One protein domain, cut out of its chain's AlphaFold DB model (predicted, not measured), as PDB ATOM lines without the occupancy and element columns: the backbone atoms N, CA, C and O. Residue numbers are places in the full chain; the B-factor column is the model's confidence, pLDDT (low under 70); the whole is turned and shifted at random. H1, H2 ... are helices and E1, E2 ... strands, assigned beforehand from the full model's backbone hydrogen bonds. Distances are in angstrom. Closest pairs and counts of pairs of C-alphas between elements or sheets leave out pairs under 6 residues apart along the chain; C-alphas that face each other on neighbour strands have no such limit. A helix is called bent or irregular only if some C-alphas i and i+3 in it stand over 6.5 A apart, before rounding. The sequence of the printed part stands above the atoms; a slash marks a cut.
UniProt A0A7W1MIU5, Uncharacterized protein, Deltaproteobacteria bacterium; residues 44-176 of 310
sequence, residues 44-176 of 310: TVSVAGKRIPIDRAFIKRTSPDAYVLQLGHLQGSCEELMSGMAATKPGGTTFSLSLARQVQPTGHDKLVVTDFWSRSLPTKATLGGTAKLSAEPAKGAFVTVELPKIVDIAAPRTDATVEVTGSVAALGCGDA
ATOM      1  N   THR A  44     -28.485  22.375 -42.793       96.06
ATOM      2  CA  THR A  44     -28.418  21.714 -44.096       96.06
ATOM      3  C   THR A  44     -27.580  22.553 -45.043       96.06
ATOM      4  O   THR A  44     -27.908  23.706 -45.313       96.06
ATOM      5  N   VAL A  45     -26.512  21.948 -45.563       93.56
ATOM      6  CA  VAL A  45     -25.729  22.472 -46.684       93.56
ATOM      7  C   VAL A  45     -25.742  21.429 -47.790       93.56
ATOM      8  O   VAL A  45     -25.460  20.257 -47.532       93.56
ATOM      9  N   SER A  46     -26.077  21.824 -49.013       92.88
ATOM     10  CA  SER A  46     -26.053  20.932 -50.171       92.88
ATOM     11  C   SER A  46     -25.435  21.598 -51.394       92.88
ATOM     12  O   SER A  46     -25.503  22.814 -51.533       92.88
ATOM     13  N   VAL A  47     -24.816  20.795 -52.261       88.75
ATOM     14  CA  VAL A  47     -24.269  21.205 -53.561       88.75
ATOM     15  C   VAL A  47     -24.775  20.218 -54.608       88.75
ATOM     16  O   VAL A  47     -24.566  19.013 -54.468       88.75
ATOM     17  N   ALA A  48     -25.471  20.712 -55.633       88.50
ATOM     18  CA  ALA A  48     -26.153  19.890 -56.637       88.50
ATOM     19  C   ALA A  48     -27.044  18.799 -55.996       88.50
ATOM     20  O   ALA A  48     -27.010  17.629 -56.383       88.50
ATOM     21  N   GLY A  49     -27.777  19.168 -54.938       89.75
ATOM     22  CA  GLY A  49     -28.654  18.271 -54.174       89.75
ATOM     23  C   GLY A  49     -27.939  17.269 -53.257       89.75
ATOM     24  O   GLY A  49     -28.594  16.578 -52.479       89.75
ATOM     25  N   LYS A  50     -26.603  17.188 -53.289       91.88
ATOM     26  CA  LYS A  50     -25.829  16.322 -52.389       91.88
ATOM     27  C   LYS A  50     -25.494  17.064 -51.104       91.88
ATOM     28  O   LYS A  50     -24.915  18.147 -51.148       91.88
ATOM     29  N   ARG A  51     -25.831  16.470 -49.957       94.31
ATOM     30  CA  ARG A  51     -25.522  17.040 -48.640       94.31
ATOM     31  C   ARG A  51     -24.008  17.092 -48.418       94.31
ATOM     32  O   ARG A  51     -23.327  16.083 -48.588       94.31
ATOM     33  N   ILE A  52     -23.513  18.247 -47.984       92.44
ATOM     34  CA  ILE A  52     -22.143  18.430 -47.502       92.44
ATOM     35  C   ILE A  52     -22.172  18.357 -45.968       92.44
ATOM     36  O   ILE A  52     -22.891  19.141 -45.343       92.44
ATOM     37  N   PRO A  53     -21.444  17.420 -45.340       94.00
ATOM     38  CA  PRO A  53     -21.433  17.292 -43.888       94.00
ATOM     39  C   PRO A  53     -20.609  18.420 -43.259       94.00
ATOM     40  O   PRO A  53     -19.384  18.389 -43.274       94.00
ATOM     41  N   ILE A  54     -21.276  19.424 -42.697       95.12
ATOM     42  CA  ILE A  54     -20.599  20.479 -41.938       95.12
ATOM     43  C   ILE A  54     -20.207  19.925 -40.569       95.12
ATOM     44  O   ILE A  54     -21.063  19.454 -39.825       95.12
ATOM     45  N   ASP A  55     -18.916  19.972 -40.251       95.00
ATOM     46  CA  ASP A  55     -18.349  19.497 -38.981       95.00
ATOM     47  C   ASP A  55     -17.708  20.623 -38.159       95.00
ATOM     48  O   ASP A  55     -17.227  20.396 -37.048       95.00
ATOM     49  N   ARG A  56     -17.678  21.842 -38.715       95.38
ATOM     50  CA  ARG A  56     -17.078  23.028 -38.105       95.38
ATOM     51  C   ARG A  56     -17.851  24.280 -38.485       95.38
ATOM     52  O   ARG A  56     -18.241  24.460 -39.638       95.38
ATOM     53  N   ALA A  57     -17.993  25.188 -37.528       97.38
ATOM     54  CA  ALA A  57     -18.512  26.524 -37.768       97.38
ATOM     55  C   ALA A  57     -17.786  27.535 -36.881       97.38
ATOM     56  O   ALA A  57     -17.628  27.314 -35.679       97.38
ATOM     57  N   PHE A  58     -17.361  28.642 -37.478       97.44
ATOM     58  CA  PHE A  58     -16.619  29.713 -36.823       97.44
ATOM     59  C   PHE A  58     -17.250  31.048 -37.175       97.44
ATOM     60  O   PHE A  58     -17.632  31.259 -38.322       97.44
ATOM     61  N   ILE A  59     -17.343  31.969 -36.225       97.75
ATOM     62  CA  ILE A  59     -17.901  33.296 -36.472       97.75
ATOM     63  C   ILE A  59     -16.994  34.369 -35.884       97.75
ATOM     64  O   ILE A  59     -16.553  34.270 -34.743       97.75
ATOM     65  N   LYS A  60     -16.714  35.412 -36.663       96.00
ATOM     66  CA  LYS A  60     -16.018  36.614 -36.189       96.00
ATOM     67  C   LYS A  60     -16.889  37.840 -36.377       96.00
ATOM     68  O   LYS A  60     -17.714  37.883 -37.291       96.00
ATOM     69  N   ARG A  61     -16.651  38.858 -35.559       93.75
ATOM     70  CA  ARG A  61     -17.217  40.193 -35.743       93.75
ATOM     71  C   ARG A  61     -16.226  41.047 -36.533       93.75
ATOM     72  O   ARG A  61     -15.061  41.136 -36.159       93.75
ATOM     73  N   THR A  62     -16.649  41.622 -37.654       87.81
ATOM     74  CA  THR A  62     -15.816  42.504 -38.496       87.81
ATOM     75  C   THR A  62     -16.064  43.981 -38.217       87.81
ATOM     76  O   THR A  62     -15.168  44.798 -38.406       87.81
ATOM     77  N   SER A  63     -17.254  44.321 -37.730       83.12
ATOM     78  CA  SER A  63     -17.614  45.624 -37.167       83.12
ATOM     79  C   SER A  63     -18.739  45.418 -36.141       83.12
ATOM     80  O   SER A  63     -19.280  44.315 -36.077       83.12
ATOM     81  N   PRO A  64     -19.146  46.428 -35.352       83.06
ATOM     82  CA  PRO A  64     -20.285  46.291 -34.432       83.06
ATOM     83  C   PRO A  64     -21.571  45.752 -35.084       83.06
ATOM     84  O   PRO A  64     -22.384  45.123 -34.412       83.06
ATOM     85  N   ASP A  65     -21.720  45.955 -36.394       85.56
ATOM     86  CA  ASP A  65     -22.908  45.599 -37.167       85.56
ATOM     87  C   ASP A  65     -22.660  44.498 -38.202       85.56
ATOM     88  O   ASP A  65     -23.581  44.136 -38.932       85.56
ATOM     89  N   ALA A  66     -21.440  43.969 -38.307       89.44
ATOM     90  CA  ALA A  66     -21.080  43.008 -39.340       89.44
ATOM     91  C   ALA A  66     -20.307  41.818 -38.775       89.44
ATOM     92  O   ALA A  66     -19.432  41.947 -37.916       89.44
ATOM     93  N   TYR A  67     -20.613  40.645 -39.312       94.44
ATOM     94  CA  TYR A  67     -20.041  39.373 -38.914       94.44
ATOM     95  C   TYR A  67     -19.682  38.559 -40.151       94.44
ATOM     96  O   TYR A  67     -20.281  38.707 -41.216       94.44
ATOM     97  N   VAL A  68     -18.721  37.656 -39.996       95.06
ATOM     98  CA  VAL A  68     -18.419  36.637 -41.000       95.06
ATOM     99  C   VAL A  68     -18.536  35.279 -40.333       95.06
ATOM    100  O   VAL A  68     -17.827  35.005 -39.364       95.06
ATOM    101  N   LEU A  69     -19.434  34.449 -40.855       97.06
ATOM    102  CA  LEU A  69     -19.618  33.054 -40.479       97.06
ATOM    103  C   LEU A  69     -18.910  32.177 -41.510       97.06
ATOM    104  O   LEU A  69     -19.177  32.284 -42.700       97.06
ATOM    105  N   GLN A  70     -18.040  31.284 -41.060       96.19
ATOM    106  CA  GLN A  70     -17.410  30.262 -41.879       96.19
ATOM    107  C   GLN A  70     -17.942  28.889 -41.472       96.19
ATOM    108  O   GLN A  70     -17.864  28.511 -40.306       96.19
ATOM    109  N   LEU A  71     -18.456  28.148 -42.444       95.62
ATOM    110  CA  LEU A  71     -18.902  26.764 -42.328       95.62
ATOM    111  C   LEU A  71     -17.883  25.868 -43.025       95.62
ATOM    112  O   LEU A  71     -17.457  26.178 -44.138       95.62
ATOM    113  N   GLY A  72     -17.495  24.769 -42.391       93.81
ATOM    114  CA  GLY A  72     -16.439  23.895 -42.885       93.81
ATOM    115  C   GLY A  72     -16.789  22.415 -42.816       93.81
ATOM    116  O   GLY A  72     -17.508  21.979 -41.918       93.81
ATOM    117  N   HIS A  73     -16.248  21.660 -43.770       93.56
ATOM    118  CA  HIS A  73     -16.072  20.211 -43.699       93.56
ATOM    119  C   HIS A  73     -14.573  19.905 -43.753       93.56
ATOM    120  O   HIS A  73     -13.917  20.297 -44.722       93.56
ATOM    121  N   LEU A  74     -14.016  19.246 -42.726       90.19
ATOM    122  CA  LEU A  74     -12.589  18.877 -42.590       90.19
ATOM    123  C   LEU A  74     -11.587  20.058 -42.584       90.19
ATOM    124  O   LEU A  74     -10.387  19.869 -42.350       90.19
ATOM    125  N   GLN A  75     -12.062  21.282 -42.799       90.88
ATOM    126  CA  GLN A  75     -11.299  22.518 -42.963       90.88
ATOM    127  C   GLN A  75     -12.012  23.669 -42.236       90.88
ATOM    128  O   GLN A  75     -13.206  23.580 -41.962       90.88
ATOM    129  N   GLY A  76     -11.285  24.736 -41.901       90.75
ATOM    130  CA  GLY A  76     -11.776  25.850 -41.102       90.75
ATOM    131  C   GLY A  76     -11.099  25.882 -39.735       90.75
ATOM    132  O   GLY A  76     -10.974  24.847 -39.059       90.75
ATOM    133  N   SER A  77     -10.708  27.083 -39.322       94.12
ATOM    134  CA  SER A  77     -10.314  27.425 -37.958       94.12
ATOM    135  C   SER A  77     -10.566  28.910 -37.685       94.12
ATOM    136  O   SER A  77     -10.770  29.703 -38.610       94.12
ATOM    137  N   CYS A  78     -10.509  29.314 -36.414       94.81
ATOM    138  CA  CYS A  78     -10.550  30.736 -36.088       94.81
ATOM    139  C   CYS A  78      -9.354  31.492 -36.673       94.81
ATOM    140  O   CYS A  78      -9.527  32.599 -37.161       94.81
ATOM    141  N   GLU A  79      -8.155  30.916 -36.687       93.75
ATOM    142  CA  GLU A  79      -6.964  31.534 -37.282       93.75
ATOM    143  C   GLU A  79      -7.143  31.773 -38.789       93.75
ATOM    144  O   GLU A  79      -6.821  32.854 -39.290       93.75
ATOM    145  N   GLU A  80      -7.711  30.800 -39.507       91.94
ATOM    146  CA  GLU A  80      -8.026  30.927 -40.935       91.94
ATOM    147  C   GLU A  80      -9.072  32.021 -41.177       91.94
ATOM    148  O   GLU A  80      -8.877  32.913 -42.006       91.94
ATOM    149  N   LEU A  81     -10.161  32.011 -40.402       93.19
ATOM    150  CA  LEU A  81     -11.208  33.025 -40.499       93.19
ATOM    151  C   LEU A  81     -10.672  34.429 -40.175       93.19
ATOM    152  O   LEU A  81     -11.017  35.402 -40.851       93.19
ATOM    153  N   MET A  82      -9.823  34.560 -39.158       91.69
ATOM    154  CA  MET A  82      -9.266  35.839 -38.718       91.69
ATOM    155  C   MET A  82      -8.254  36.403 -39.715       91.69
ATOM    156  O   MET A  82      -8.324  37.592 -40.020       91.69
ATOM    157  N   SER A  83      -7.384  35.558 -40.271       88.62
ATOM    158  CA  SER A  83      -6.408  35.956 -41.297       88.62
ATOM    159  C   SER A  83      -7.019  36.160 -42.687       88.62
ATOM    160  O   SER A  83      -6.399  36.792 -43.537       88.62
ATOM    161  N   GLY A  84      -8.217  35.617 -42.936       84.50
ATOM    162  CA  GLY A  84      -8.828  35.598 -44.268       84.50
ATOM    163  C   GLY A  84      -8.171  34.595 -45.224       84.50
ATOM    164  O   GLY A  84      -8.519  34.559 -46.403       84.50
ATOM    165  N   MET A  85      -7.240  33.773 -44.736       83.25
ATOM    166  CA  MET A  85      -6.546  32.753 -45.514       83.25
ATOM    167  C   MET A  85      -7.077  31.373 -45.135       83.25
ATOM    168  O   MET A  85      -6.938  30.937 -43.999       83.25
ATOM    169  N   ALA A  86      -7.658  30.663 -46.100       79.62
ATOM    170  CA  ALA A  86      -8.104  29.285 -45.910       79.62
ATOM    171  C   ALA A  86      -7.004  28.313 -46.370       79.62
ATOM    172  O   ALA A  86      -6.617  28.346 -47.546       79.62
ATOM    173  N   ALA A  87      -6.513  27.434 -45.491       79.00
ATOM    174  CA  ALA A  87      -5.571  26.394 -45.886       79.00
ATOM    175  C   ALA A  87      -6.322  25.268 -46.600       79.00
ATOM    176  O   ALA A  87      -7.170  24.601 -46.015       79.00
ATOM    177  N   THR A  88      -6.013  25.031 -47.872       79.31
ATOM    178  CA  THR A  88      -6.674  23.976 -48.647       79.31
ATOM    179  C   THR A  88      -6.282  22.600 -48.118       79.31
ATOM    180  O   THR A  88      -5.101  22.252 -48.109       79.31
ATOM    181  N   LYS A  89      -7.273  21.791 -47.737       85.75
ATOM    182  CA  LYS A  89      -7.076  20.372 -47.411       85.75
ATOM    183  C   LYS A  89      -7.739  19.487 -48.467       85.75
ATOM    184  O   LYS A  89      -8.819  19.842 -48.939       85.75
ATOM    185  N   PRO A  90      -7.146  18.339 -48.843       85.88
ATOM    186  CA  PRO A  90      -7.802  17.385 -49.733       85.88
ATOM    187  C   PRO A  90      -9.183  16.983 -49.196       85.88
ATOM    188  O   PRO A  90      -9.302  16.597 -48.036       85.88
ATOM    189  N   GLY A  91     -10.223  17.121 -50.022       86.00
ATOM    190  CA  GLY A  91     -11.617  16.851 -49.637       86.00
ATOM    191  C   GLY A  91     -12.260  17.894 -48.711       86.00
ATOM    192  O   GLY A  91     -13.454  17.807 -48.435       86.00
ATOM    193  N   GLY A  92     -11.498  18.891 -48.253       89.00
ATOM    194  CA  GLY A  92     -11.996  19.984 -47.428       89.00
ATOM    195  C   GLY A  92     -12.845  20.961 -48.235       89.00
ATOM    196  O   GLY A  92     -12.581  21.227 -49.408       89.00
ATOM    197  N   THR A  93     -13.891  21.497 -47.615       89.31
ATOM    198  CA  THR A  93     -14.719  22.552 -48.212       89.31
ATOM    199  C   THR A  93     -15.054  23.587 -47.156       89.31
ATOM    200  O   THR A  93     -15.360  23.240 -46.018       89.31
ATOM    201  N   THR A  94     -15.014  24.860 -47.543       91.75
ATOM    202  CA  THR A  94     -15.440  25.977 -46.702       91.75
ATOM    203  C   THR A  94     -16.438  26.847 -47.452       91.75
ATOM    204  O   THR A  94     -16.246  27.148 -48.636       91.75
ATOM    205  N   PHE A  95     -17.459  27.292 -46.738       91.69
ATOM    206  CA  PHE A  95     -18.398  28.320 -47.159       91.69
ATOM    207  C   PHE A  95     -18.288  29.478 -46.183       91.69
ATOM    208  O   PHE A  95     -18.172  29.262 -44.979       91.69
ATOM    209  N   SER A  96     -18.340  30.694 -46.688       93.12
ATOM    210  CA  SER A  96     -18.264  31.897 -45.878       93.12
ATOM    211  C   SER A  96     -19.466  32.770 -46.179       93.12
ATOM    212  O   SER A  96     -19.813  32.995 -47.336       93.12
ATOM    213  N   LEU A  97     -20.100  33.260 -45.126       93.62
ATOM    214  CA  LEU A  97     -21.278  34.103 -45.177       93.62
ATOM    215  C   LEU A  97     -20.959  35.414 -44.482       93.62
ATOM    216  O   LEU A  97     -20.504  35.407 -43.336       93.62
ATOM    217  N   SER A  98     -21.229  36.527 -45.151       92.69
ATOM    218  CA  SER A  98     -21.229  37.832 -44.496       92.69
ATOM    219  C   SER A  98     -22.629  38.104 -43.968       92.69
ATOM    220  O   SER A  98     -23.612  38.017 -44.707       92.69
ATOM    221  N   LEU A  99     -22.715  38.412 -42.678       93.88
ATOM    222  CA  LEU A  99     -23.943  38.814 -42.008       93.88
ATOM    223  C   LEU A  99     -23.813  40.291 -41.649       93.88
ATOM    224  O   LEU A  99     -22.819  40.675 -41.036       93.88
ATOM    225  N   ALA A 100     -24.804  41.108 -41.980       90.94
ATOM    226  CA  ALA A 100     -24.810  42.515 -41.596       90.94
ATOM    227  C   ALA A 100     -26.158  42.915 -41.006       90.94
ATOM    228  O   ALA A 100     -27.213  42.487 -41.484       90.94
ATOM    229  N   ARG A 101     -26.124  43.731 -39.953       91.19
ATOM    230  CA  ARG A 101     -27.302  44.423 -39.445       91.19
ATOM    231  C   ARG A 101     -27.663  45.513 -40.439       91.19
ATOM    232  O   ARG A 101     -26.848  46.377 -40.747       91.19
ATOM    233  N   GLN A 102     -28.893  45.456 -40.921       90.81
ATOM    234  CA  GLN A 102     -29.485  46.464 -41.776       90.81
ATOM    235  C   GLN A 102     -30.602  47.172 -41.036       90.81
ATOM    236  O   GLN A 102     -31.444  46.524 -40.409       90.81
ATOM    237  N   VAL A 103     -30.610  48.495 -41.136       90.44
ATOM    238  CA  VAL A 103     -31.688  49.324 -40.618       90.44
ATOM    239  C   VAL A 103     -32.771  49.415 -41.684       90.44
ATOM    240  O   VAL A 103     -32.497  49.654 -42.857       90.44
ATOM    241  N   GLN A 104     -34.019  49.204 -41.295       90.25
ATOM    242  CA  GLN A 104     -35.165  49.463 -42.158       90.25
ATOM    243  C   GLN A 104     -35.546  50.951 -42.097       90.25
ATOM    244  O   GLN A 104     -35.266  51.599 -41.089       90.25
ATOM    245  N   PRO A 105     -36.267  51.499 -43.094       88.25
ATOM    246  CA  PRO A 105     -36.778  52.876 -43.039       88.25
ATOM    247  C   PRO A 105     -37.609  53.195 -41.785       88.25
ATOM    248  O   PRO A 105     -37.666  54.336 -41.337       88.25
ATOM    249  N   THR A 106     -38.224  52.169 -41.193       89.75
ATOM    250  CA  THR A 106     -39.007  52.227 -39.951       89.75
ATOM    251  C   THR A 106     -38.160  52.301 -38.676       89.75
ATOM    252  O   THR A 106     -38.714  52.483 -37.597       89.75
ATOM    253  N   GLY A 107     -36.840  52.125 -38.774       88.62
ATOM    254  CA  GLY A 107     -35.907  52.118 -37.642       88.62
ATOM    255  C   GLY A 107     -35.671  50.749 -37.008       88.62
ATOM    256  O   GLY A 107     -34.853  50.626 -36.097       88.62
ATOM    257  N   HIS A 108     -36.350  49.701 -37.480       90.38
ATOM    258  CA  HIS A 108     -36.101  48.337 -37.023       90.38
ATOM    259  C   HIS A 108     -34.847  47.749 -37.673       90.38
ATOM    260  O   HIS A 108     -34.656  47.885 -38.880       90.38
ATOM    261  N   ASP A 109     -34.036  47.039 -36.890       90.38
ATOM    262  CA  ASP A 109     -32.874  46.321 -37.413       90.38
ATOM    263  C   ASP A 109     -33.248  44.903 -37.828       90.38
ATOM    264  O   ASP A 109     -34.057  44.232 -37.180       90.38
ATOM    265  N   LYS A 110     -32.583  44.405 -38.866       91.88
ATOM    266  CA  LYS A 110     -32.566  42.986 -39.219       91.88
ATOM    267  C   LYS A 110     -31.145  42.557 -39.508       91.88
ATOM    268  O   LYS A 110     -30.425  43.247 -40.216       91.88
ATOM    269  N   LEU A 111     -30.741  41.406 -38.986       93.62
ATOM    270  CA  LEU A 111     -29.509  40.770 -39.428       93.62
ATOM    271  C   LEU A 111     -29.819  40.018 -40.720       93.62
ATOM    272  O   LEU A 111     -30.740  39.205 -40.747       93.62
ATOM    273  N   VAL A 112     -29.086  40.289 -41.789       92.38
ATOM    274  CA  VAL A 112     -29.295  39.625 -43.079       92.38
ATOM    275  C   VAL A 112     -28.001  39.042 -43.607       92.38
ATOM    276  O   VAL A 112     -26.910  39.489 -43.253       92.38
ATOM    277  N   VAL A 113     -28.131  38.054 -44.484       91.56
ATOM    278  CA  VAL A 113     -27.004  37.517 -45.245       91.56
ATOM    279  C   VAL A 113     -26.752  38.437 -46.438       91.56
ATOM    280  O   VAL A 113     -27.611  38.548 -47.315       91.56
ATOM    281  N   THR A 114     -25.603  39.114 -46.452       87.06
ATOM    282  CA  THR A 114     -25.230  40.108 -47.478       87.06
ATOM    283  C   THR A 114     -24.237  39.591 -48.498       87.06
ATOM    284  O   THR A 114     -24.037  40.233 -49.522       87.06
ATOM    285  N   ASP A 115     -23.571  38.484 -48.197       87.62
ATOM    286  CA  ASP A 115     -22.656  37.826 -49.115       87.62
ATOM    287  C   ASP A 115     -22.567  36.343 -48.761       87.62
ATOM    288  O   ASP A 115     -22.718  35.953 -47.598       87.62
ATOM    289  N   PHE A 116     -22.317  35.528 -49.771       87.88
ATOM    290  CA  PHE A 116     -22.106  34.096 -49.662       87.88
ATOM    291  C   PHE A 116     -21.004  33.743 -50.642       87.88
ATOM    292  O   PHE A 116     -21.181  33.958 -51.835       87.88
ATOM    293  N   TRP A 117     -19.887  33.200 -50.174       85.44
ATOM    294  CA  TRP A 117     -18.777  32.828 -51.041       85.44
ATOM    295  C   TRP A 117     -18.163  31.493 -50.644       85.44
ATOM    296  O   TRP A 117     -18.093  31.113 -49.474       85.44
ATOM    297  N   SER A 118     -17.661  30.779 -51.643       82.75
ATOM    298  CA  SER A 118     -16.819  29.607 -51.458       82.75
ATOM    299  C   SER A 118     -15.695  29.662 -52.482       82.75
ATOM    300  O   SER A 118     -15.911  29.981 -53.648       82.75
ATOM    301  N   ARG A 119     -14.465  29.353 -52.062       74.25
ATOM    302  CA  ARG A 119     -13.293  29.414 -52.952       74.25
ATOM    303  C   ARG A 119     -13.451  28.506 -54.176       74.25
ATOM    304  O   ARG A 119     -12.968  28.840 -55.252       74.25
ATOM    305  N   SER A 120     -14.108  27.364 -53.993       68.00
ATOM    306  CA  SER A 120     -14.271  26.343 -55.029       68.00
ATOM    307  C   SER A 120     -15.535  26.540 -55.872       68.00
ATOM    308  O   SER A 120     -15.720  25.819 -56.848       68.00
ATOM    309  N   LEU A 121     -16.408  27.483 -55.499       66.69
ATOM    310  CA  LEU A 121     -17.712  27.701 -56.122       66.69
ATOM    311  C   LEU A 121     -17.974  29.214 -56.197       66.69
ATOM    312  O   LEU A 121     -18.417  29.789 -55.206       66.69
ATOM    313  N   PRO A 122     -17.672  29.888 -57.324       61.59
ATOM    314  CA  PRO A 122     -18.033  31.290 -57.505       61.59
ATOM    315  C   PRO A 122     -19.558  31.441 -57.486       61.59
ATOM    316  O   PRO A 122     -20.272  30.751 -58.222       61.59
ATOM    317  N   THR A 123     -20.029  32.346 -56.640       59.91
ATOM    318  CA  THR A 123     -21.417  32.437 -56.192       59.91
ATOM    319  C   THR A 123     -22.156  33.602 -56.859       59.91
ATOM    320  O   THR A 123     -21.574  34.638 -57.186       59.91
ATOM    321  N   LYS A 124     -23.461  33.439 -57.079       65.56
ATOM    322  CA  LYS A 124     -24.448  34.481 -57.418       65.56
ATOM    323  C   LYS A 124     -25.679  34.296 -56.530       65.56
ATOM    324  O   LYS A 124     -26.814  34.242 -57.009       65.56
ATOM    325  N   ALA A 125     -25.433  34.135 -55.233       65.19
ATOM    326  CA  ALA A 125     -26.465  33.756 -54.288       65.19
ATOM    327  C   ALA A 125     -27.639  34.741 -54.312       65.19
ATOM    328  O   ALA A 125     -27.456  35.954 -54.442       65.19
ATOM    329  N   THR A 126     -28.854  34.220 -54.140       69.06
ATOM    330  CA  THR A 126     -29.988  35.076 -53.785       69.06
ATOM    331  C   THR A 126     -29.846  35.435 -52.311       69.06
ATOM    332  O   THR A 126     -29.971  34.581 -51.433       69.06
ATOM    333  N   LEU A 127     -29.525  36.700 -52.050       78.94
ATOM    334  CA  LEU A 127     -29.192  37.230 -50.728       78.94
ATOM    335  C   LEU A 127     -30.354  38.063 -50.163       78.94
ATOM    336  O   LEU A 127     -31.265  38.446 -50.895       78.94
ATOM    337  N   GLY A 128     -30.332  38.337 -48.854       69.56
ATOM    338  CA  GLY A 128     -31.350  39.164 -48.180       69.56
ATOM    339  C   GLY A 128     -32.305  38.427 -47.235       69.56
ATOM    340  O   GLY A 128     -33.174  39.053 -46.628       69.56
ATOM    341  N   GLY A 129     -32.142  37.114 -47.047       82.94
ATOM    342  CA  GLY A 129     -32.854  36.403 -45.984       82.94
ATOM    343  C   GLY A 129     -32.427  36.893 -44.589       82.94
ATOM    344  O   GLY A 129     -31.271  37.268 -44.378       82.94
ATOM    345  N   THR A 130     -33.359  36.888 -43.630       91.69
ATOM    346  CA  THR A 130     -33.088  37.300 -42.242       91.69
ATOM    347  C   THR A 130     -32.399  36.175 -41.474       91.69
ATOM    348  O   THR A 130     -32.943  35.078 -41.363       91.69
ATOM    349  N   ALA A 131     -31.220  36.467 -40.938       95.19
ATOM    350  CA  ALA A 131     -30.491  35.615 -40.011       95.19
ATOM    351  C   ALA A 131     -30.751  36.046 -38.559       95.19
ATOM    352  O   ALA A 131     -31.241  37.150 -38.301       95.19
ATOM    353  N   LYS A 132     -30.392  35.200 -37.591       96.69
ATOM    354  CA  LYS A 132     -30.369  35.571 -36.166       96.69
ATOM    355  C   LYS A 132     -29.110  35.063 -35.484       96.69
ATOM    356  O   LYS A 132     -28.580  34.021 -35.854       96.69
ATOM    357  N   LEU A 133     -28.675  35.793 -34.462       96.44
ATOM    358  CA  LEU A 133     -27.610  35.396 -33.544       96.44
ATOM    359  C   LEU A 133     -28.190  35.306 -32.137       96.44
ATOM    360  O   LEU A 133     -28.890  36.223 -31.706       96.44
ATOM    361  N   SER A 134     -27.885  34.230 -31.411       96.12
ATOM    362  CA  SER A 134     -28.313  34.087 -30.014       96.12
ATOM    363  C   SER A 134     -27.569  35.025 -29.057       96.12
ATOM    364  O   SER A 134     -28.079  35.332 -27.985       96.12
ATOM    365  N   ALA A 135     -26.351  35.440 -29.418       94.62
ATOM    366  CA  ALA A 135     -25.476  36.307 -28.632       94.62
ATOM    367  C   ALA A 135     -24.369  36.913 -29.517       94.62
ATOM    368  O   ALA A 135     -24.201  36.525 -30.673       94.62
ATOM    369  N   GLU A 136     -23.584  37.839 -28.966       93.75
ATOM    370  CA  GLU A 136     -22.370  38.345 -29.617       93.75
ATOM    371  C   GLU A 136     -21.253  37.275 -29.638       93.75
ATOM    372  O   GLU A 136     -21.083  36.551 -28.652       93.75
ATOM    373  N   PRO A 137     -20.453  37.173 -30.720       93.94
ATOM    374  CA  PRO A 137     -19.449  36.121 -30.902       93.94
ATOM    375  C   PRO A 137     -18.148  36.394 -30.134       93.94
ATOM    376  O   PRO A 137     -17.082  36.610 -30.717       93.94
ATOM    377  N   ALA A 138     -18.228  36.367 -28.804       94.50
ATOM    378  CA  ALA A 138     -17.060  36.466 -27.938       94.50
ATOM    379  C   ALA A 138     -16.064  35.322 -28.206       94.50
ATOM    380  O   ALA A 138     -16.452  34.185 -28.486       94.50
ATOM    381  N   LYS A 139     -14.761  35.615 -28.104       95.25
ATOM    382  CA  LYS A 139     -13.700  34.637 -28.374       95.25
ATOM    383  C   LYS A 139     -13.844  33.404 -27.471       95.25
ATOM    384  O   LYS A 139     -13.813  33.526 -26.252       95.25
ATOM    385  N   GLY A 140     -13.953  32.225 -28.079       94.56
ATOM    386  CA  GLY A 140     -14.084  30.937 -27.394       94.56
ATOM    387  C   GLY A 140     -15.511  30.555 -26.986       94.56
ATOM    388  O   GLY A 140     -15.714  29.432 -26.533       94.56
ATOM    389  N   ALA A 141     -16.497  31.443 -27.154       94.81
ATOM    390  CA  ALA A 141     -17.898  31.159 -26.846       94.81
ATOM    391  C   ALA A 141     -18.631  30.602 -28.072       94.81
ATOM    392  O   ALA A 141     -18.380  31.036 -29.192       94.81
ATOM    393  N   PHE A 142     -19.570  29.679 -27.873       96.19
ATOM    394  CA  PHE A 142     -20.461  29.246 -28.949       96.19
ATOM    395  C   PHE A 142     -21.652  30.194 -29.089       96.19
ATOM    396  O   PHE A 142     -22.277  30.573 -28.099       96.19
ATOM    397  N   VAL A 143     -21.987  30.535 -30.331       96.44
ATOM    398  CA  VAL A 143     -23.162  31.329 -30.697       96.44
ATOM    399  C   VAL A 143     -24.014  30.522 -31.661       96.44
ATOM    400  O   VAL A 143     -23.504  29.971 -32.634       96.44
ATOM    401  N   THR A 144     -25.320  30.464 -31.408       97.69
ATOM    402  CA  THR A 144     -26.258  29.873 -32.361       97.69
ATOM    403  C   THR A 144     -26.561  30.890 -33.450       97.69
ATOM    404  O   THR A 144     -26.971  32.015 -33.152       97.69
ATOM    405  N   VAL A 145     -26.362  30.484 -34.701       97.50
ATOM    406  CA  VAL A 145     -26.712  31.254 -35.890       97.50
ATOM    407  C   VAL A 145     -27.873  30.567 -36.589       97.50
ATOM    408  O   VAL A 145     -27.736  29.426 -37.023       97.50
ATOM    409  N   GLU A 146     -29.003  31.258 -36.706       97.44
ATOM    410  CA  GLU A 146     -30.122  30.829 -37.549       97.44
ATOM    411  C   GLU A 146     -29.945  31.452 -38.930       97.44
ATOM    412  O   GLU A 146     -29.890  32.678 -39.057       97.44
ATOM    413  N   LEU A 147     -29.847  30.616 -39.960       96.25
ATOM    414  CA  LEU A 147     -29.709  31.037 -41.346       96.25
ATOM    415  C   LEU A 147     -31.029  30.837 -42.103       96.25
ATOM    416  O   LEU A 147     -31.670  29.788 -41.973       96.25
ATOM    417  N   PRO A 148     -31.423  31.813 -42.938       93.62
ATOM    418  CA  PRO A 148     -32.528  31.637 -43.869       93.62
ATOM    419  C   PRO A 148     -32.161  30.586 -44.925       93.62
ATOM    420  O   PRO A 148     -30.991  30.228 -45.077       93.62
ATOM    421  N   LYS A 149     -33.141  30.155 -45.729       92.38
ATOM    422  CA  LYS A 149     -32.826  29.410 -46.950       92.38
ATOM    423  C   LYS A 149     -32.090  30.330 -47.927       92.38
ATOM    424  O   LYS A 149     -32.677  31.271 -48.456       92.38
ATOM    425  N   ILE A 150     -30.822  30.033 -48.169       88.50
ATOM    426  CA  ILE A 150     -29.978  30.654 -49.188       88.50
ATOM    427  C   ILE A 150     -29.886  29.662 -50.337       88.50
ATOM    428  O   ILE A 150     -29.539  28.499 -50.125       88.50
ATOM    429  N   VAL A 151     -30.201  30.126 -51.541       85.06
ATOM    430  CA  VAL A 151     -30.018  29.361 -52.774       85.06
ATOM    431  C   VAL A 151     -29.069  30.137 -53.661       85.06
ATOM    432  O   VAL A 151     -29.294  31.311 -53.966       85.06
ATOM    433  N   ASP A 152     -28.009  29.466 -54.068       79.56
ATOM    434  CA  ASP A 152     -27.029  29.989 -54.988       79.56
ATOM    435  C   ASP A 152     -26.928  29.084 -56.205       79.56
ATOM    436  O   ASP A 152     -26.721  27.878 -56.093       79.56
ATOM    437  N   ILE A 153     -27.105  29.674 -57.378       67.81
ATOM    438  CA  ILE A 153     -26.905  28.980 -58.640       67.81
ATOM    439  C   ILE A 153     -25.464  29.284 -59.020       67.81
ATOM    440  O   ILE A 153     -25.159  30.401 -59.454       67.81
ATOM    441  N   ALA A 154     -24.575  28.307 -58.817       62.47
ATOM    442  CA  ALA A 154     -23.176  28.472 -59.170       62.47
ATOM    443  C   ALA A 154     -23.060  28.923 -60.631       62.47
ATOM    444  O   ALA A 154     -23.854  28.543 -61.494       62.47
ATOM    445  N   ALA A 155     -22.053  29.759 -60.889       52.38
ATOM    446  CA  ALA A 155     -21.714  30.292 -62.204       52.38
ATOM    447  C   ALA A 155     -21.833  29.234 -63.338       52.38
ATOM    448  O   ALA A 155     -21.617  28.045 -63.085       52.38
ATOM    449  N   PRO A 156     -22.079  29.647 -64.603       52.09
ATOM    450  CA  PRO A 156     -22.637  28.822 -65.697       52.09
ATOM    451  C   PRO A 156     -21.802  27.615 -66.176       52.09
ATOM    452  O   PRO A 156     -22.076  27.055 -67.229       52.09
ATOM    453  N   ARG A 157     -20.746  27.223 -65.458       53.75
ATOM    454  CA  ARG A 157     -19.865  26.099 -65.797       53.75
ATOM    455  C   ARG A 157     -20.156  24.810 -65.029       53.75
ATOM    456  O   ARG A 157     -19.539  23.803 -65.356       53.75
ATOM    457  N   THR A 158     -21.008  24.828 -64.000       62.31
ATOM    458  CA  THR A 158     -21.200  23.642 -63.134       62.31
ATOM    459  C   THR A 158     -22.650  23.224 -62.906       62.31
ATOM    460  O   THR A 158     -22.847  22.139 -62.366       62.31
ATOM    461  N   ASP A 159     -23.640  24.052 -63.270       65.25
ATOM    462  CA  ASP A 159     -25.074  23.865 -62.960       65.25
ATOM    463  C   ASP A 159     -25.360  23.458 -61.499       65.25
ATOM    464  O   ASP A 159     -26.415  22.921 -61.162       65.25
ATOM    465  N   ALA A 160     -24.405  23.703 -60.599       73.62
ATOM    466  CA  ALA A 160     -24.466  23.236 -59.234       73.62
ATOM    467  C   ALA A 160     -25.205  24.270 -58.390       73.62
ATOM    468  O   ALA A 160     -24.719  25.374 -58.155       73.62
ATOM    469  N   THR A 161     -26.384  23.907 -57.905       83.38
ATOM    470  CA  THR A 161     -27.082  24.713 -56.904       83.38
ATOM    471  C   THR A 161     -26.481  24.449 -55.530       83.38
ATOM    472  O   THR A 161     -26.416  23.295 -55.104       83.38
ATOM    473  N   VAL A 162     -26.049  25.499 -54.838       86.81
ATOM    474  CA  VAL A 162     -25.701  25.447 -53.420       86.81
ATOM    475  C   VAL A 162     -26.913  25.886 -52.613       86.81
ATOM    476  O   VAL A 162     -27.465  26.958 -52.855       86.81
ATOM    477  N   GLU A 163     -27.329  25.073 -51.649       90.94
ATOM    478  CA  GLU A 163     -28.378  25.447 -50.700       90.94
ATOM    479  C   GLU A 163     -27.840  25.412 -49.272       90.94
ATOM    480  O   GLU A 163     -27.217  24.429 -48.869       90.94
ATOM    481  N   VAL A 164     -28.110  26.465 -48.500       92.75
ATOM    482  CA  VAL A 164     -27.785  26.557 -47.070       92.75
ATOM    483  C   VAL A 164     -29.035  26.972 -46.310       92.75
ATOM    484  O   VAL A 164     -29.695  27.929 -46.699       92.75
ATOM    485  N   THR A 165     -29.386  26.263 -45.239       95.50
ATOM    486  CA  THR A 165     -30.538  26.608 -44.393       95.50
ATOM    487  C   THR A 165     -30.432  25.963 -43.016       95.50
ATOM    488  O   THR A 165     -29.847  24.885 -42.875       95.50
ATOM    489  N   GLY A 166     -31.044  26.589 -42.011       96.31
ATOM    490  CA  GLY A 166     -31.189  26.028 -40.670       96.31
ATOM    491  C   GLY A 166     -30.277  26.683 -39.638       96.31
ATOM    492  O   GLY A 166     -29.862  27.827 -39.808       96.31
ATOM    493  N   SER A 167     -29.987  25.969 -38.555       97.38
ATOM    494  CA  SER A 167     -29.303  26.527 -37.383       97.38
ATOM    495  C   SER A 167     -27.984  25.825 -37.099       97.38
ATOM    496  O   SER A 167     -27.887  24.606 -37.226       97.38
ATOM    497  N   VAL A 168     -26.980  26.590 -36.672       97.44
ATOM    498  CA  VAL A 168     -25.643  26.072 -36.355       97.44
ATOM    499  C   VAL A 168     -25.049  26.738 -35.120       97.44
ATOM    500  O   VAL A 168     -25.154  27.952 -34.958       97.44
ATOM    501  N   ALA A 169     -24.386  25.962 -34.262       97.50
ATOM    502  CA  ALA A 169     -23.555  26.498 -33.189       97.50
ATOM    503  C   ALA A 169     -22.143  26.789 -33.723       97.50
ATOM    504  O   ALA A 169     -21.365  25.877 -34.010       97.50
ATOM    505  N   ALA A 170     -21.811  28.070 -33.862       97.56
ATOM    506  CA  ALA A 170     -20.520  28.539 -34.343       97.56
ATOM    507  C   ALA A 170     -19.625  28.985 -33.182       97.56
ATOM    508  O   ALA A 170     -20.076  29.682 -32.273       97.56
ATOM    509  N   LEU A 171     -18.345  28.615 -33.225       97.50
ATOM    510  CA  LEU A 171     -17.351  29.082 -32.265       97.50
ATOM    511  C   LEU A 171     -16.966  30.534 -32.576       97.50
ATOM    512  O   LEU A 171     -16.515  30.849 -33.678       97.50
ATOM    513  N   GLY A 172     -17.117  31.415 -31.595       97.25
ATOM    514  CA  GLY A 172     -16.728  32.813 -31.669       97.25
ATOM    515  C   GLY A 172     -15.211  32.971 -31.713       97.25
ATOM    516  O   GLY A 172     -14.492  32.516 -30.824       97.25
ATOM    517  N   CYS A 173     -14.716  33.653 -32.738       96.75
ATOM    518  CA  CYS A 173     -13.301  33.974 -32.907       96.75
ATOM    519  C   CYS A 173     -12.937  35.356 -32.346       96.75
ATOM    520  O   CYS A 173     -11.755  35.693 -32.268       96.75
ATOM    521  N   GLY A 174     -13.939  36.128 -31.909       94.38
ATOM    522  CA  GLY A 174     -13.790  37.496 -31.428       94.38
ATOM    523  C   GLY A 174     -13.816  38.536 -32.549       94.38
ATOM    524  O   GLY A 174     -14.386  38.318 -33.623       94.38
ATOM    525  N   ASP A 175     -13.196  39.679 -32.263       92.81
ATOM    526  CA  ASP A 175     -13.190  40.854 -33.131       92.81
ATOM    527  C   ASP A 175     -12.036  40.807 -34.115       92.81
ATOM    528  O   ASP A 175     -10.878  40.662 -33.713       92.81
ATOM    529  N   ALA A 176     -12.346  40.980 -35.399       86.81
ATOM    530  CA  ALA A 176     -11.346  41.211 -36.424       86.81
ATOM    531  C   ALA A 176     -10.472  42.403 -36.016       86.81
ATOM    532  O   ALA A 176     -10.972  43.490 -35.726       86.81
TER     533      ALA A 176
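Overview. This is residues 44 to 176 of the 310 residues of an uncharacterized protein of Deltaproteobacteria bacterium (UniProt A0A7W1MIU5). A closed barrel of seven strands, E2 to E8 in chain order, has one short helix, H1, packed on its outside over E2, and short E1 paired beside the first part of the strongly bent E8. The printed part has 133 residues, mostly strand, with E1 E2 E3 H1 E4 E5 E6 E7 E8 along the chain; the sheet is mixed, E8 and E2 closing the ring as parallel neighbours. It is compact, with a radius of gyration of the C-alphas of 14.3 A and spans of 41 by 33 by 21 A.

Along the chain. E1 is residues 44 to 47, beginning at C-alpha 44 (-28.418, 21.714, -44.096). E2 is 56 to 63, 22.6 A long, and E3 66 to 73, 23.7 A. H1 is 78 to 83. E4 is 93 to 103, 32.6 A, E5 109 to 117, 23.8 A, and E6 130 to 133. E7 is 142 to 153, 30.4 A; E8 is 161 to 175, 31.9 A, ending at C-alpha 175 (-13.190, 40.854, -33.131).

Arrangement. E4 to E8 form a meander, each strand the antiparallel neighbour of the one before. In the hairpin of E7 and E8, N 145 and O 168 are 2.8 A apart, within hydrogen-bond range. E8 bends by 84 degrees at residue 167; residues 162 to 165 pair with E1, antiparallel (N 46 and O 163, 2.8 A), and 171 to 175 with E2, parallel (N 173 and O 59, 2.8 A). H1 is on the barrel, outside it, over E2 at a height over the sheet of 8.4 A; the closest C-alphas of H1 and E2, Cys 78 and Phe 58, are 6.2 A apart. In H1 every O i to N i+4 pair is within hydrogen-bond range.

Size, cuts and confidence. The C-alphas of Pro 90 and Thr 106, the two farthest apart, are 47.8 A apart. The printed part has no cut; E5 to E6 is the long link. In this model, pLDDT is under 70 at residues 120 to 126, 128 and 153 to 159.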